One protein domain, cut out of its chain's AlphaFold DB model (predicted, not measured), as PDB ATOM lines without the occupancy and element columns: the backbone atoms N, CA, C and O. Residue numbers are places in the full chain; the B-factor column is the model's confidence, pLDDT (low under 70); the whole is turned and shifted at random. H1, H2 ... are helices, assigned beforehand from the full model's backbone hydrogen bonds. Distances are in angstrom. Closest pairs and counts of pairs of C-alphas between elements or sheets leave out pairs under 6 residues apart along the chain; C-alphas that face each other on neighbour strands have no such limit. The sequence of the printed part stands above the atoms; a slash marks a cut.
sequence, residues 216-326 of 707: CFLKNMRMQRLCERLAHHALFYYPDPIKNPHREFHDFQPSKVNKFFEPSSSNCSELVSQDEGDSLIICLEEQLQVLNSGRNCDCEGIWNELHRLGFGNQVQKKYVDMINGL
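What this domain is: This is residues 216 to 326 of the 707 residues of the protein "RING-type domain-containing protein" of Caenorhabditis nigoni (UniProt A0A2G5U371). Two helical hairpins meet at a corner: H1 and the returning H2 lie side by side as one, and the shorter H3 and H4, set at H1's first end, make the other. Between H1 and H2 a long loop, residues 237 to 273, swings out past H1's last residue, folds back and swings out again before H2 begins. The printed part has 111 residues with four named helices, H1, H2, H3 and H4 in chain order, and no named strand; the class is all helix. The whole is loose, with a radius of gyration of the C-alphas of 16.7 A, and its C-alphas span 50 by 32 by 18 A, only just flat.

How they stand to each other: H1, residues 217 to 236, is the hub and touches the three other helices. It forms a helical hairpin with H2, residues 274 to 289: they touch, closest at the C-alphas of Leu 230 and Leu 280, 6.1 A apart, and run opposite ways at a shallow tilt of 26 degrees. H1 and H3, residues 299 to 308, touch only at their ends, about perpendicular at 87 degrees; their closest C-alphas are those of Phe 217 and Glu 300, 5.5 A apart. H3 forms a second helical hairpin with H4, residues 312 to 326: they touch, run opposite ways at a shallow tilt of 29 degrees, and come closest at the C-alphas of Leu 306 and Gly 312, 5.8 A apart. H1 and H4 only just touch, with 3 pairs of C-alphas within 8 A, through residues 218 to 222 and 319 to 323 alone. Their closest C-alphas are those of Arg 222 and Ile 323, 6.1 A apart, and they run the same way at a steep tilt of 67 degrees, only just short of about perpendicular. H2 is apart from both H3 and H4. In H1, H2, H3 and H4 every O i to N i+4 pair is within hydrogen-bond range.

Where its parts are: H1 runs 28.9 A from C-alpha 217 at (-47.467, 55.643, 8.448) to C-alpha 236 at (-32.263, 33.090, -1.325). H2, residues 274 to 289, measures 22.9 A from first to last C-alpha, and H3, residues 299 to 308, measures 14.3 A. H4, residues 312 to 326, measures 21.5 A and ends at C-alpha 326 at (-51.481, 41.385, 11.513).

The domain as a whole: The two C-alphas farthest apart are those of His 246 and Arg 295, 52.0 A. The printed part has no cut. The link from H1 to H2 is long, with 37 residues; that from H2 to H3 is short, and that from H3 to H4 is tight. Mean pLDDT of the printed part is 79.1; residues 239 to 253, 265 to 272 and 294 to 296 are under 70.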
ATOM      1  N   CYS A 216     -51.154  56.624   5.664       89.25
ATOM      2  CA  CYS A 216     -50.987  55.985   6.967       89.25
ATOM      3  C   CYS A 216     -49.552  55.476   7.142       89.25
ATOM      4  O   CYS A 216     -49.102  54.572   6.437       89.25
ATOM      5  N   PHE A 217     -48.850  56.009   8.144       90.19
ATOM      6  CA  PHE A 217     -47.467  55.643   8.448       90.19
ATOM      7  C   PHE A 217     -47.289  54.158   8.808       90.19
ATOM      8  O   PHE A 217     -46.337  53.529   8.353       90.19
ATOM      9  N   LEU A 218     -48.224  53.562   9.559       90.19
ATOM     10  CA  LEU A 218     -48.179  52.135   9.908       90.19
ATOM     11  C   LEU A 218     -48.357  51.222   8.690       90.19
ATOM     12  O   LEU A 218     -47.616  50.251   8.545       90.19
ATOM     13  N   LYS A 219     -49.285  51.558   7.784       89.00
ATOM     14  CA  LYS A 219     -49.451  50.834   6.513       89.00
ATOM     15  C   LYS A 219     -48.196  50.944   5.646       89.00
ATOM     16  O   LYS A 219     -47.732  49.931   5.127       89.00
ATOM     17  N   ASN A 220     -47.593  52.133   5.564       89.31
ATOM     18  CA  ASN A 220     -46.322  52.332   4.858       89.31
ATOM     19  C   ASN A 220     -45.205  51.465   5.455       89.31
ATOM     20  O   ASN A 220     -44.506  50.770   4.723       89.31
ATOM     21  N   MET A 221     -45.058  51.464   6.783       90.44
ATOM     22  CA  MET A 221     -44.048  50.660   7.479       90.44
ATOM     23  C   MET A 221     -44.251  49.161   7.234       90.44
ATOM     24  O   MET A 221     -43.291  48.443   6.953       90.44
ATOM     25  N   ARG A 222     -45.503  48.693   7.277       90.00
ATOM     26  CA  ARG A 222     -45.863  47.308   6.965       90.00
ATOM     27  C   ARG A 222     -45.519  46.936   5.525       90.00
ATOM     28  O   ARG A 222     -44.868  45.919   5.308       90.00
ATOM     29  N   MET A 223     -45.914  47.762   4.559       90.12
ATOM     30  CA  MET A 223     -45.594  47.562   3.144       90.12
ATOM     31  C   MET A 223     -44.078  47.468   2.946       90.12
ATOM     32  O   MET A 223     -43.597  46.511   2.344       90.12
ATOM     33  N   GLN A 224     -43.305  48.403   3.505       89.38
ATOM     34  CA  GLN A 224     -41.844  48.373   3.402       89.38
ATOM     35  C   GLN A 224     -41.248  47.107   4.035       89.38
ATOM     36  O   GLN A 224     -40.312  46.534   3.478       89.38
ATOM     37  N   ARG A 225     -41.804  46.629   5.155       89.62
ATOM     38  CA  ARG A 225     -41.369  45.376   5.787       89.62
ATOM     39  C   ARG A 225     -41.674  44.150   4.919       89.62
ATOM     40  O   ARG A 225     -40.815  43.279   4.802       89.62
ATOM     41  N   LEU A 226     -42.848  44.084   4.290       89.19
ATOM     42  CA  LEU A 226     -43.184  43.024   3.329       89.19
ATOM     43  C   LEU A 226     -42.233  43.043   2.126       89.19
ATOM     44  O   LEU A 226     -41.745  41.992   1.722       89.19
ATOM     45  N   CYS A 227     -41.885  44.233   1.626       88.56
ATOM     46  CA  CYS A 227     -40.896  44.389   0.556       88.56
ATOM     47  C   CYS A 227     -39.514  43.873   0.968       88.56
ATOM     48  O   CYS A 227     -38.872  43.182   0.186       88.56
ATOM     49  N   GLU A 228     -39.051  44.184   2.186       87.06
ATOM     50  CA  GLU A 228     -37.785  43.650   2.708       87.06
ATOM     51  C   GLU A 228     -37.795  42.122   2.784       87.06
ATOM     52  O   GLU A 228     -36.804  41.492   2.413       87.06
ATOM     53  N   ARG A 229     -38.907  41.520   3.225       87.12
ATOM     54  CA  ARG A 229     -39.050  40.059   3.291       87.12
ATOM     55  C   ARG A 229     -39.078  39.416   1.909       87.12
ATOM     56  O   ARG A 229     -38.362  38.445   1.706       87.12
ATOM     57  N   LEU A 230     -39.836  39.970   0.963       86.88
ATOM     58  CA  LEU A 230     -39.914  39.458  -0.408       86.88
ATOM     59  C   LEU A 230     -38.581  39.607  -1.154       86.88
ATOM     60  O   LEU A 230     -38.141  38.686  -1.833       86.88
ATOM     61  N   ALA A 231     -37.900  40.742  -0.983       84.00
ATOM     62  CA  ALA A 231     -36.564  40.954  -1.528       84.00
ATOM     63  C   ALA A 231     -35.558  39.938  -0.978       84.00
ATOM     64  O   ALA A 231     -34.755  39.392  -1.728       84.00
ATOM     65  N   HIS A 232     -35.611  39.675   0.329       81.81
ATOM     66  CA  HIS A 232     -34.782  38.651   0.945       81.81
ATOM     67  C   HIS A 232     -35.138  37.256   0.415       81.81
ATOM     68  O   HIS A 232     -34.251  36.544  -0.035       81.81
ATOM     69  N   HIS A 233     -36.419  36.886   0.394       84.19
ATOM     70  CA  HIS A 233     -36.898  35.613  -0.156       84.19
ATOM     71  C   HIS A 233     -36.359  35.380  -1.576       84.19
ATOM     72  O   HIS A 233     -35.663  34.396  -1.809       84.19
ATOM     73  N   ALA A 234     -36.528  36.345  -2.481       80.62
ATOM     74  CA  ALA A 234     -36.074  36.247  -3.868       80.62
ATOM     75  C   ALA A 234     -34.547  36.102  -4.034       80.62
ATOM     76  O   ALA A 234     -34.084  35.479  -4.991       80.62
ATOM     77  N   LEU A 235     -33.753  36.658  -3.113       77.38
ATOM     78  CA  LEU A 235     -32.294  36.511  -3.113       77.38
ATOM     79  C   LEU A 235     -31.834  35.104  -2.701       77.38
ATOM     80  O   LEU A 235     -30.747  34.692  -3.107       77.38
ATOM     81  N   PHE A 236     -32.629  34.389  -1.901       76.19
ATOM     82  CA  PHE A 236     -32.263  33.090  -1.325       76.19
ATOM     83  C   PHE A 236     -33.040  31.900  -1.905       76.19
ATOM     84  O   PHE A 236     -32.570  30.771  -1.794       76.19
ATOM     85  N   TYR A 237     -34.173  32.142  -2.567       75.88
ATOM     86  CA  TYR A 237     -34.975  31.117  -3.239       75.88
ATOM     87  C   TYR A 237     -34.195  30.380  -4.345       75.88
ATOM     88  O   TYR A 237     -34.393  29.187  -4.546       75.88
ATOM     89  N   TYR A 238     -33.254  31.059  -5.016       70.75
ATOM     90  CA  TYR A 238     -32.344  30.459  -6.000       70.75
ATOM     91  C   TYR A 238     -30.950  30.229  -5.369       70.75
ATOM     92  O   TYR A 238     -30.108  31.136  -5.412       70.75
ATOM     93  N   PRO A 239     -30.685  29.061  -4.741       57.56
ATOM     94  CA  PRO A 239     -29.462  28.821  -3.975       57.56
ATOM     95  C   PRO A 239     -28.193  28.861  -4.840       57.56
ATOM     96  O   PRO A 239     -28.194  28.549  -6.029       57.56
ATOM     97  N   ASP A 240     -27.075  29.244  -4.223       55.78
ATOM     98  CA  ASP A 240     -25.768  29.339  -4.871       55.78
ATOM     99  C   ASP A 240     -25.024  27.985  -4.838       55.78
ATOM    100  O   ASP A 240     -24.703  27.518  -3.744       55.78
ATOM    101  N   PRO A 241     -24.685  27.363  -5.985       48.25
ATOM    102  CA  PRO A 241     -23.943  26.100  -5.998       48.25
ATOM    103  C   PRO A 241     -22.455  26.242  -5.603       48.25
ATOM    104  O   PRO A 241     -21.817  25.245  -5.259       48.25
ATOM    105  N   ILE A 242     -21.886  27.458  -5.629       48.84
ATOM    106  CA  ILE A 242     -20.458  27.746  -5.368       48.84
ATOM    107  C   ILE A 242     -20.223  28.220  -3.937       48.84
ATOM    108  O   ILE A 242     -19.148  27.992  -3.363       48.84
ATOM    109  N   LYS A 243     -21.227  28.836  -3.302       46.41
ATOM    110  CA  LYS A 243     -21.191  29.011  -1.851       46.41
ATOM    111  C   LYS A 243     -21.377  27.643  -1.222       46.41
ATOM    112  O   LYS A 243     -22.478  27.194  -0.945       46.41
ATOM    113  N   ASN A 244     -20.236  27.003  -0.987       38.81
ATOM    114  CA  ASN A 244     -20.079  25.905  -0.056       38.81
ATOM    115  C   ASN A 244     -21.034  26.179   1.127       38.81
ATOM    116  O   ASN A 244     -20.875  27.235   1.746       38.81
ATOM    117  N   PRO A 245     -21.978  25.288   1.476       43.06
ATOM    118  CA  PRO A 245     -22.806  25.452   2.679       43.06
ATOM    119  C   PRO A 245     -21.954  25.588   3.961       43.06
ATOM    120  O   PRO A 245     -22.457  25.907   5.030       43.06
ATOM    121  N   HIS A 246     -20.636  25.378   3.841       37.47
ATOM    122  CA  HIS A 246     -19.606  25.565   4.857       37.47
ATOM    123  C   HIS A 246     -18.847  26.908   4.811       37.47
ATOM    124  O   HIS A 246     -18.024  27.147   5.693       37.47
ATOM    125  N   ARG A 247     -19.060  27.796   3.825       38.34
ATOM    126  CA  ARG A 247     -18.664  29.206   3.991       38.34
ATOM    127  C   ARG A 247     -19.756  29.846   4.821       38.34
ATOM    128  O   ARG A 247     -20.796  30.223   4.298       38.34
ATOM    129  N   GLU A 248     -19.496  29.902   6.116       44.00
ATOM    130  CA  GLU A 248     -20.321  30.558   7.116       44.00
ATOM    131  C   GLU A 248     -20.516  32.048   6.748       44.00
ATOM    132  O   GLU A 248     -19.773  32.928   7.185       44.00
ATOM    133  N   PHE A 249     -21.465  32.351   5.859       43.25
ATOM    134  CA  PHE A 249     -21.875  33.720   5.568       43.25
ATOM    135  C   PHE A 249     -22.788  34.172   6.703       43.25
ATOM    136  O   PHE A 249     -24.018  34.108   6.632       43.25
ATOM    137  N   HIS A 250     -22.129  34.620   7.767       49.50
ATOM    138  CA  HIS A 250     -22.674  35.234   8.978       49.50
ATOM    139  C   HIS A 250     -23.311  36.616   8.727       49.50
ATOM    140  O   HIS A 250     -23.228  37.509   9.569       49.50
ATOM    141  N   ASP A 251     -23.944  36.809   7.570       53.66
ATOM    142  CA  ASP A 251     -24.467  38.095   7.114       53.66
ATOM    143  C   ASP A 251     -25.965  38.197   7.417       53.66
ATOM    144  O   ASP A 251     -26.817  38.155   6.529       53.66
ATOM    145  N   PHE A 252     -26.300  38.346   8.700       62.91
ATOM    146  CA  PHE A 252     -27.627  38.822   9.080       62.91
ATOM    147  C   PHE A 252     -27.818  40.231   8.532       62.91
ATOM    148  O   PHE A 252     -26.949  41.094   8.699       62.91
ATOM    149  N   GLN A 253     -28.974  40.488   7.928       68.38
ATOM    150  CA  GLN A 253     -29.348  41.836   7.522       68.38
ATOM    151  C   GLN A 253     -30.376  42.387   8.515       68.38
ATOM    152  O   GLN A 253     -31.536  41.962   8.496       68.38
ATOM    153  N   PRO A 254     -29.981  43.324   9.403       76.44
ATOM    154  CA  PRO A 254     -30.934  44.077  10.207       76.44
ATOM    155  C   PRO A 254     -31.990  44.721   9.306       76.44
ATOM    156  O   PRO A 254     -31.657  45.223   8.227       76.44
ATOM    157  N   SER A 255     -33.246  44.750   9.758       85.19
ATOM    158  CA  SER A 255     -34.286  45.488   9.038       85.19
ATOM    159  C   SER A 255     -33.892  46.959   8.923       85.19
ATOM    160  O   SER A 255     -33.507  47.589   9.912       85.19
ATOM    161  N   LYS A 256     -34.013  47.516   7.716       84.62
ATOM    162  CA  LYS A 256     -33.781  48.944   7.465       84.62
ATOM    163  C   LYS A 256     -35.050  49.764   7.714       84.62
ATOM    164  O   LYS A 256     -34.977  50.988   7.690       84.62
ATOM    165  N   VAL A 257     -36.193  49.109   7.943       87.81
ATOM    166  CA  VAL A 257     -37.476  49.750   8.272       87.81
ATOM    167  C   VAL A 257     -37.546  50.102   9.755       87.81
ATOM    168  O   VAL A 257     -37.864  51.235  10.108       87.81
ATOM    169  N   ASN A 258     -37.261  49.144  10.641       90.81
ATOM    170  CA  ASN A 258     -37.278  49.371  12.085       90.81
ATOM    171  C   ASN A 258     -36.390  48.351  12.809       90.81
ATOM    172  O   ASN A 258     -36.493  47.151  12.572       90.81
ATOM    173  N   LYS A 259     -35.577  48.822  13.758       87.88
ATOM    174  CA  LYS A 259     -34.659  47.998  14.558       87.88
ATOM    175  C   LYS A 259     -35.332  46.965  15.474       87.88
ATOM    176  O   LYS A 259     -34.622  46.204  16.113       87.88
ATOM    177  N   PHE A 260     -36.651  46.987  15.649       89.94
ATOM    178  CA  PHE A 260     -37.353  45.965  16.433       89.94
ATOM    179  C   PHE A 260     -37.932  44.845  15.570       89.94
ATOM    180  O   PHE A 260     -38.340  43.828  16.123       89.94
ATOM    181  N   PHE A 261     -37.954  44.995  14.241       88.94
ATOM    182  CA  PHE A 261     -38.275  43.863  13.380       88.94
ATOM    183  C   PHE A 261     -37.183  42.805  13.476       88.94
ATOM    184  O   PHE A 261     -35.993  43.119  13.556       88.94
ATOM    185  N   GLU A 262     -37.599  41.545  13.417       83.06
ATOM    186  CA  GLU A 262     -36.671  40.426  13.357       83.06
ATOM    187  C   GLU A 262     -35.771  40.547  12.115       83.06
ATOM    188  O   GLU A 262     -36.264  40.849  11.018       83.06
ATOM    189  N   PRO A 263     -34.452  40.347  12.249       77.19
ATOM    190  CA  PRO A 263     -33.563  40.293  11.097       77.19
ATOM    191  C   PRO A 263     -33.964  39.154  10.173       77.19
ATOM    192  O   PRO A 263     -34.398  38.097  10.629       77.19
ATOM    193  N   SER A 264     -33.760  39.348   8.876       75.38
ATOM    194  CA  SER A 264     -33.872  38.240   7.936       75.38
ATOM    195  C   SER A 264     -32.632  37.348   8.090       75.38
ATOM    196  O   SER A 264     -31.501  37.848   8.044       75.38
ATOM    197  N   SER A 265     -32.830  36.057   8.370       64.31
ATOM    198  CA  SER A 265     -31.743  35.099   8.585       64.31
ATOM    199  C   SER A 265     -31.196  34.583   7.252       64.31
ATOM    200  O   SER A 265     -31.945  34.189   6.367       64.31
ATOM    201  N   SER A 266     -29.868  34.531   7.125       56.31
ATOM    202  CA  SER A 266     -29.183  33.911   5.981       56.31
ATOM    203  C   SER A 266     -29.110  32.378   6.075       56.31
ATOM    204  O   SER A 266     -28.670  31.729   5.126       56.31
ATOM    205  N   ASN A 267     -29.536  31.786   7.201       50.34
ATOM    206  CA  ASN A 267     -29.535  30.338   7.429       50.34
ATOM    207  C   ASN A 267     -30.667  29.654   6.646       50.34
ATOM    208  O   ASN A 267     -31.652  29.198   7.218       50.34
ATOM    209  N   CYS A 268     -30.502  29.544   5.330       47.12
ATOM    210  CA  CYS A 268     -31.287  28.651   4.479       47.12
ATOM    211  C   CYS A 268     -30.748  27.215   4.581       47.12
ATOM    212  O   CYS A 268     -30.230  26.668   3.609       47.12
ATOM    213  N   SER A 269     -30.809  26.602   5.768       43.84
ATOM    214  CA  SER A 269     -30.753  25.132   5.840       43.84
ATOM    215  C   SER A 269     -32.081  24.504   5.412       43.84
ATOM    216  O   SER A 269     -32.111  23.336   5.037       43.84
ATOM    217  N   GLU A 270     -33.166  25.279   5.449       47.97
ATOM    218  CA  GLU A 270     -34.478  24.909   4.930       47.97
ATOM    219  C   GLU A 270     -34.671  25.574   3.562       47.97
ATOM    220  O   GLU A 270     -34.429  26.771   3.397       47.97
ATOM    221  N   LEU A 271     -35.045  24.773   2.563       56.16
ATOM    222  CA  LEU A 271     -35.429  25.251   1.238       56.16
ATOM    223  C   LEU A 271     -36.611  26.213   1.397       56.16
ATOM    224  O   LEU A 271     -37.677  25.812   1.857       56.16
ATOM    225  N   VAL A 272     -36.418  27.476   1.023       68.88
ATOM    226  CA  VAL A 272     -37.496  28.468   1.017       68.88
ATOM    227  C   VAL A 272     -38.504  28.072  -0.068       68.88
ATOM    228  O   VAL A 272     -38.112  27.839  -1.212       68.88
ATOM    229  N   SER A 273     -39.790  27.952   0.271       78.94
ATOM    230  CA  SER A 273     -40.811  27.506  -0.687       78.94
ATOM    231  C   SER A 273     -41.273  28.638  -1.607       78.94
ATOM    232  O   SER A 273     -41.227  29.822  -1.256       78.94
ATOM    233  N   GLN A 274     -41.755  28.265  -2.795       81.38
ATOM    234  CA  GLN A 274     -42.379  29.201  -3.730       81.38
ATOM    235  C   GLN A 274     -43.662  29.805  -3.137       81.38
ATOM    236  O   GLN A 274     -43.866  31.012  -3.244       81.38
ATOM    237  N   ASP A 275     -44.439  28.993  -2.408       84.56
ATOM    238  CA  ASP A 275     -45.683  29.390  -1.736       84.56
ATOM    239  C   ASP A 275     -45.500  30.571  -0.766       84.56
ATOM    240  O   ASP A 275     -46.379  31.430  -0.648       84.56
ATOM    241  N   GLU A 276     -44.360  30.650  -0.063       84.12
ATOM    242  CA  GLU A 276     -44.068  31.793   0.812       84.12
ATOM    243  C   GLU A 276     -43.884  33.081  -0.004       84.12
ATOM    244  O   GLU A 276     -44.413  34.133   0.366       84.12
ATOM    245  N   GLY A 277     -43.174  32.998  -1.131       86.25
ATOM    246  CA  GLY A 277     -42.968  34.128  -2.036       86.25
ATOM    247  C   GLY A 277     -44.279  34.593  -2.666       86.25
ATOM    248  O   GLY A 277     -44.563  35.792  -2.674       86.25
ATOM    249  N   ASP A 278     -45.124  33.653  -3.087       88.88
ATOM    250  CA  ASP A 278     -46.453  33.936  -3.638       88.88
ATOM    251  C   ASP A 278     -47.356  34.617  -2.603       88.88
ATOM    252  O   ASP A 278     -47.984  35.640  -2.887       88.88
ATOM    253  N   SER A 279     -47.349  34.124  -1.363       88.94
ATOM    254  CA  SER A 279     -48.093  34.730  -0.250       88.94
ATOM    255  C   SER A 279     -47.634  36.165   0.039       88.94
ATOM    256  O   SER A 279     -48.456  37.053   0.284       88.94
ATOM    257  N   LEU A 280     -46.322  36.421  -0.012       89.38
ATOM    258  CA  LEU A 280     -45.752  37.759   0.159       89.38
ATOM    259  C   LEU A 280     -46.143  38.700  -0.985       89.38
ATOM    260  O   LEU A 280     -46.462  39.862  -0.725       89.38
ATOM    261  N   ILE A 281     -46.139  38.210  -2.228       90.75
ATOM    262  CA  ILE A 281     -46.561  38.965  -3.415       90.75
ATOM    263  C   ILE A 281     -48.037  39.354  -3.305       90.75
ATOM    264  O   ILE A 281     -48.351  40.536  -3.457       90.75
ATOM    265  N   ILE A 282     -48.918  38.397  -2.993       91.25
ATOM    266  CA  ILE A 282     -50.362  38.634  -2.833       91.25
ATOM    267  C   ILE A 282     -50.604  39.661  -1.724       91.25
ATOM    268  O   ILE A 282     -51.274  40.670  -1.942       91.25
ATOM    269  N   CYS A 283     -49.988  39.467  -0.555       89.56
ATOM    270  CA  CYS A 283     -50.142  40.389   0.567       89.56
ATOM    271  C   CYS A 283     -49.661  41.805   0.206       89.56
ATOM    272  O   CYS A 283     -50.326  42.792   0.519       89.56
ATOM    273  N   LEU A 284     -48.522  41.930  -0.484       90.06
ATOM    274  CA  LEU A 284     -48.001  43.228  -0.910       90.06
ATOM    275  C   LEU A 284     -48.920  43.911  -1.936       90.06
ATOM    276  O   LEU A 284     -49.106  45.126  -1.865       90.06
ATOM    277  N   GLU A 285     -49.512  43.150  -2.854       90.44
ATOM    278  CA  GLU A 285     -50.476  43.644  -3.842       90.44
ATOM    279  C   GLU A 285     -51.732  44.200  -3.168       90.44
ATOM    280  O   GLU A 285     -52.110  45.348  -3.416       90.44
ATOM    281  N   GLU A 286     -52.317  43.439  -2.245       89.44
ATOM    282  CA  GLU A 286     -53.466  43.878  -1.456       89.44
ATOM    283  C   GLU A 286     -53.133  45.130  -0.629       89.44
ATOM    284  O   GLU A 286     -53.896  46.099  -0.633       89.44
ATOM    285  N   GLN A 287     -51.965  45.169   0.029       86.31
ATOM    286  CA  GLN A 287     -51.520  46.335   0.805       86.31
ATOM    287  C   GLN A 287     -51.322  47.586  -0.062       86.31
ATOM    288  O   GLN A 287     -51.644  48.688   0.384       86.31
ATOM    289  N   LEU A 288     -50.820  47.442  -1.292       87.44
ATOM    290  CA  LEU A 288     -50.658  48.560  -2.224       87.44
ATOM    291  C   LEU A 288     -52.002  49.141  -2.670       87.44
ATOM    292  O   LEU A 288     -52.126  50.363  -2.769       87.44
ATOM    293  N   GLN A 289     -53.010  48.294  -2.894       86.75
ATOM    294  CA  GLN A 289     -54.357  48.737  -3.266       86.75
ATOM    295  C   GLN A 289     -55.025  49.552  -2.147       86.75
ATOM    296  O   GLN A 289     -55.713  50.536  -2.419       86.75
ATOM    297  N   VAL A 290     -54.776  49.192  -0.883       85.50
ATOM    298  CA  VAL A 290     -55.366  49.849   0.301       85.50
ATOM    299  C   VAL A 290     -54.445  50.886   0.961       85.50
ATOM    300  O   VAL A 290     -54.752  51.411   2.039       85.50
ATOM    301  N   LEU A 291     -53.303  51.203   0.339       83.75
ATOM    302  CA  LEU A 291     -52.283  52.087   0.917       83.75
ATOM    303  C   LEU A 291     -52.825  53.502   1.166       83.75
ATOM    304  O   LEU A 291     -52.547  54.119   2.196       83.75
ATOM    305  N   ASN A 292     -53.637  53.982   0.222       82.75
ATOM    306  CA  ASN A 292     -54.280  55.294   0.266       82.75
ATOM    307  C   ASN A 292     -55.743  55.231   0.718       82.75
ATOM    308  O   ASN A 292     -56.387  56.273   0.823       82.75
ATOM    309  N   SER A 293     -56.275  54.037   0.999       74.94
ATOM    310  CA  SER A 293     -57.641  53.897   1.495       74.94
ATOM    311  C   SER A 293     -57.699  54.221   2.993       74.94
ATOM    312  O   SER A 293     -56.905  53.709   3.789       74.94
ATOM    313  N   GLY A 294     -58.657  55.061   3.385       64.44
ATOM    314  CA  GLY A 294     -58.914  55.426   4.781       64.44
ATOM    315  C   GLY A 294     -59.006  56.936   5.017       64.44
ATOM    316  O   GLY A 294     -58.597  57.740   4.182       64.44
ATOM    317  N   ARG A 295     -59.574  57.314   6.170       65.62
ATOM    318  CA  ARG A 295     -59.616  58.703   6.673       65.62
ATOM    319  C   ARG A 295     -58.203  59.193   7.033       65.62
ATOM    320  O   ARG A 295     -57.286  58.385   7.152       65.62
ATOM    321  N   ASN A 296     -58.046  60.501   7.255       67.94
ATOM    322  CA  ASN A 296     -56.811  61.103   7.780       67.94
ATOM    323  C   ASN A 296     -56.294  60.307   9.002       67.94
ATOM    324  O   ASN A 296     -56.958  60.282  10.036       67.94
ATOM    325  N   CYS A 297     -55.139  59.639   8.872       84.69
ATOM    326  CA  CYS A 297     -54.480  58.910   9.963       84.69
ATOM    327  C   CYS A 297     -53.574  59.854  10.751       84.69
ATOM    328  O   CYS A 297     -52.702  60.478  10.155       84.69
ATOM    329  N   ASP A 298     -53.691  59.884  12.080       88.06
ATOM    330  CA  ASP A 298     -52.757  60.624  12.953       88.06
ATOM    331  C   ASP A 298     -51.645  59.731  13.547       88.06
ATOM    332  O   ASP A 298     -50.909  60.104  14.456       88.06
ATOM    333  N   CYS A 299     -51.482  58.518  13.017       90.88
ATOM    334  CA  CYS A 299     -50.446  57.579  13.444       90.88
ATOM    335  C   CYS A 299     -49.024  58.172  13.346       90.88
ATOM    336  O   CYS A 299     -48.190  57.946  14.220       90.88
ATOM    337  N   GLU A 300     -48.736  58.975  12.320       92.12
ATOM    338  CA  GLU A 300     -47.447  59.671  12.217       92.12
ATOM    339  C   GLU A 300     -47.301  60.787  13.266       92.12
ATOM    340  O   GLU A 300     -46.225  60.965  13.842       92.12
ATOM    341  N   GLY A 301     -48.386  61.511  13.563       92.44
ATOM    342  CA  GLY A 301     -48.415  62.538  14.604       92.44
ATOM    343  C   GLY A 301     -48.115  61.951  15.981       92.44
ATOM    344  O   GLY A 301     -47.228  62.446  16.678       92.44
ATOM    345  N   ILE A 302     -48.759  60.832  16.323       92.50
ATOM    346  CA  ILE A 302     -48.526  60.096  17.576       92.50
ATOM    347  C   ILE A 302     -47.091  59.560  17.646       92.50
ATOM    348  O   ILE A 302     -46.431  59.683  18.682       92.50
ATOM    349  N   TRP A 303     -46.580  58.995  16.549       93.19
ATOM    350  CA  TRP A 303     -45.190  58.548  16.462       93.19
ATOM    351  C   TRP A 303     -44.212  59.683  16.771       93.19
ATOM    352  O   TRP A 303     -43.348  59.541  17.644       93.19
ATOM    353  N   ASN A 304     -44.362  60.817  16.086       93.06
ATOM    354  CA  ASN A 304     -43.497  61.982  16.242       93.06
ATOM    355  C   ASN A 304     -43.629  62.611  17.634       93.06
ATOM    356  O   ASN A 304     -42.622  62.997  18.235       93.06
ATOM    357  N   GLU A 305     -44.845  62.669  18.181       91.75
ATOM    358  CA  GLU A 305     -45.099  63.128  19.542       91.75
ATOM    359  C   GLU A 305     -44.334  62.271  20.552       91.75
ATOM    360  O   GLU A 305     -43.539  62.806  21.324       91.75
ATOM    361  N   LEU A 306     -44.502  60.947  20.522       90.75
ATOM    362  CA  LEU A 306     -43.856  60.051  21.480       90.75
ATOM    363  C   LEU A 306     -42.330  60.052  21.343       90.75
ATOM    364  O   LEU A 306     -41.637  60.029  22.361       90.75
ATOM    365  N   HIS A 307     -41.784  60.174  20.130       89.38
ATOM    366  CA  HIS A 307     -40.342  60.379  19.940       89.38
ATOM    367  C   HIS A 307     -39.860  61.674  20.595       89.38
ATOM    368  O   HIS A 307     -38.870  61.658  21.330       89.38
ATOM    369  N   ARG A 308     -40.581  62.782  20.392       85.38
ATOM    370  CA  ARG A 308     -40.266  64.078  21.009       85.38
ATOM    371  C   ARG A 308     -40.352  64.026  22.536       85.38
ATOM    372  O   ARG A 308     -39.569  64.691  23.210       85.38
ATOM    373  N   LEU A 309     -41.270  63.232  23.085       84.62
ATOM    374  CA  LEU A 309     -41.413  63.025  24.529       84.62
ATOM    375  C   LEU A 309     -40.408  62.006  25.101       84.62
ATOM    376  O   LEU A 309     -40.415  61.777  26.307       84.62
ATOM    377  N   GLY A 310     -39.530  61.413  24.281       84.00
ATOM    378  CA  GLY A 310     -38.507  60.455  24.714       84.00
ATOM    379  C   GLY A 310     -38.995  59.007  24.842       84.00
ATOM    380  O   GLY A 310     -38.325  58.202  25.473       84.00
ATOM    381  N   PHE A 311     -40.144  58.654  24.271       88.31
ATOM    382  CA  PHE A 311     -40.718  57.297  24.262       88.31
ATOM    383  C   PHE A 311     -40.560  56.605  22.900       88.31
ATOM    384  O   PHE A 311     -41.354  55.739  22.525       88.31
ATOM    385  N   GLY A 312     -39.536  57.002  22.136       89.25
ATOM    386  CA  GLY A 312     -39.298  56.525  20.774       89.25
ATOM    387  C   GLY A 312     -39.177  55.003  20.688       89.25
ATOM    388  O   GLY A 312     -39.805  54.381  19.837       89.25
ATOM    389  N   ASN A 313     -38.443  54.376  21.613       88.94
ATOM    390  CA  ASN A 313     -38.314  52.917  21.629       88.94
ATOM    391  C   ASN A 313     -39.655  52.213  21.894       88.94
ATOM    392  O   ASN A 313     -39.978  51.238  21.220       88.94
ATOM    393  N   GLN A 314     -40.449  52.718  22.842       88.88
ATOM    394  CA  GLN A 314     -41.730  52.115  23.215       88.88
ATOM    395  C   GLN A 314     -42.729  52.174  22.066       88.88
ATOM    396  O   GLN A 314     -43.386  51.175  21.782       88.88
ATOM    397  N   VAL A 315     -42.836  53.329  21.398       91.75
ATOM    398  CA  VAL A 315     -43.751  53.472  20.260       91.75
ATOM    399  C   VAL A 315     -43.279  52.642  19.068       91.75
ATOM    400  O   VAL A 315     -44.093  51.952  18.462       91.75
ATOM    401  N   GLN A 316     -41.970  52.612  18.786       92.94
ATOM    402  CA  GLN A 316     -41.395  51.770  17.735       92.94
ATOM    403  C   GLN A 316     -41.734  50.295  17.945       92.94
ATOM    404  O   GLN A 316     -42.208  49.642  17.018       92.94
ATOM    405  N   LYS A 317     -41.531  49.790  19.164       91.00
ATOM    406  CA  LYS A 317     -41.841  48.408  19.523       91.00
ATOM    407  C   LYS A 317     -43.327  48.113  19.398       91.00
ATOM    408  O   LYS A 317     -43.688  47.150  18.743       91.00
ATOM    409  N   LYS A 318     -44.187  48.986  19.932       91.88
ATOM    410  CA  LYS A 318     -45.641  48.830  19.800       91.88
ATOM    411  C   LYS A 318     -46.091  48.781  18.345       91.88
ATOM    412  O   LYS A 318     -46.945  47.975  18.006       91.88
ATOM    413  N   TYR A 319     -45.505  49.609  17.484       94.12
ATOM    414  CA  TYR A 319     -45.826  49.624  16.056       94.12
ATOM    415  C   TYR A 319     -45.379  48.336  15.370       94.12
ATOM    416  O   TYR A 319     -46.129  47.782  14.572       94.12
ATOM    417  N   VAL A 320     -44.197  47.824  15.719       93.25
ATOM    418  CA  VAL A 320     -43.727  46.518  15.244       93.25
ATOM    419  C   VAL A 320     -44.623  45.383  15.748       93.25
ATOM    420  O   VAL A 320     -45.007  44.543  14.943       93.25
ATOM    421  N   ASP A 321     -45.018  45.386  17.023       91.94
ATOM    422  CA  ASP A 321     -45.920  44.385  17.607       91.94
ATOM    423  C   ASP A 321     -47.275  44.370  16.879       91.94
ATOM    424  O   ASP A 321     -47.764  43.302  16.515       91.94
ATOM    425  N   MET A 322     -47.849  45.549  16.599       91.81
ATOM    426  CA  MET A 322     -49.084  45.684  15.817       91.81
ATOM    427  C   MET A 322     -48.917  45.123  14.399       91.81
ATOM    428  O   MET A 322     -49.748  44.346  13.941       91.81
ATOM    429  N   ILE A 323     -47.830  45.477  13.705       91.56
ATOM    430  CA  ILE A 323     -47.566  44.991  12.342       91.56
ATOM    431  C   ILE A 323     -47.368  43.472  12.322       91.56
ATOM    432  O   ILE A 323     -47.920  42.801  11.453       91.56
ATOM    433  N   ASN A 324     -46.614  42.927  13.277       90.12
ATOM    434  CA  ASN A 324     -46.387  41.489  13.393       90.12
ATOM    435  C   ASN A 324     -47.688  40.743  13.724       90.12
ATOM    436  O   ASN A 324     -47.939  39.688  13.146       90.12
ATOM    437  N   GLY A 325     -48.539  41.311  14.587       87.62
ATOM    438  CA  GLY A 325     -49.842  40.743  14.942       87.62
ATOM    439  C   GLY A 325     -50.818  40.632  13.765       87.62
ATOM    440  O   GLY A 325     -51.663  39.742  13.761       87.62
ATOM    441  N   LEU A 326     -50.676  41.476  12.738       85.88
ATOM    442  CA  LEU A 326     -51.481  41.385  11.513       85.88
ATOM    443  C   LEU A 326     -51.043  40.247  10.579       85.88
ATOM    444  O   LEU A 326     -51.821  39.843   9.714       85.88
TER     445      LEU A 326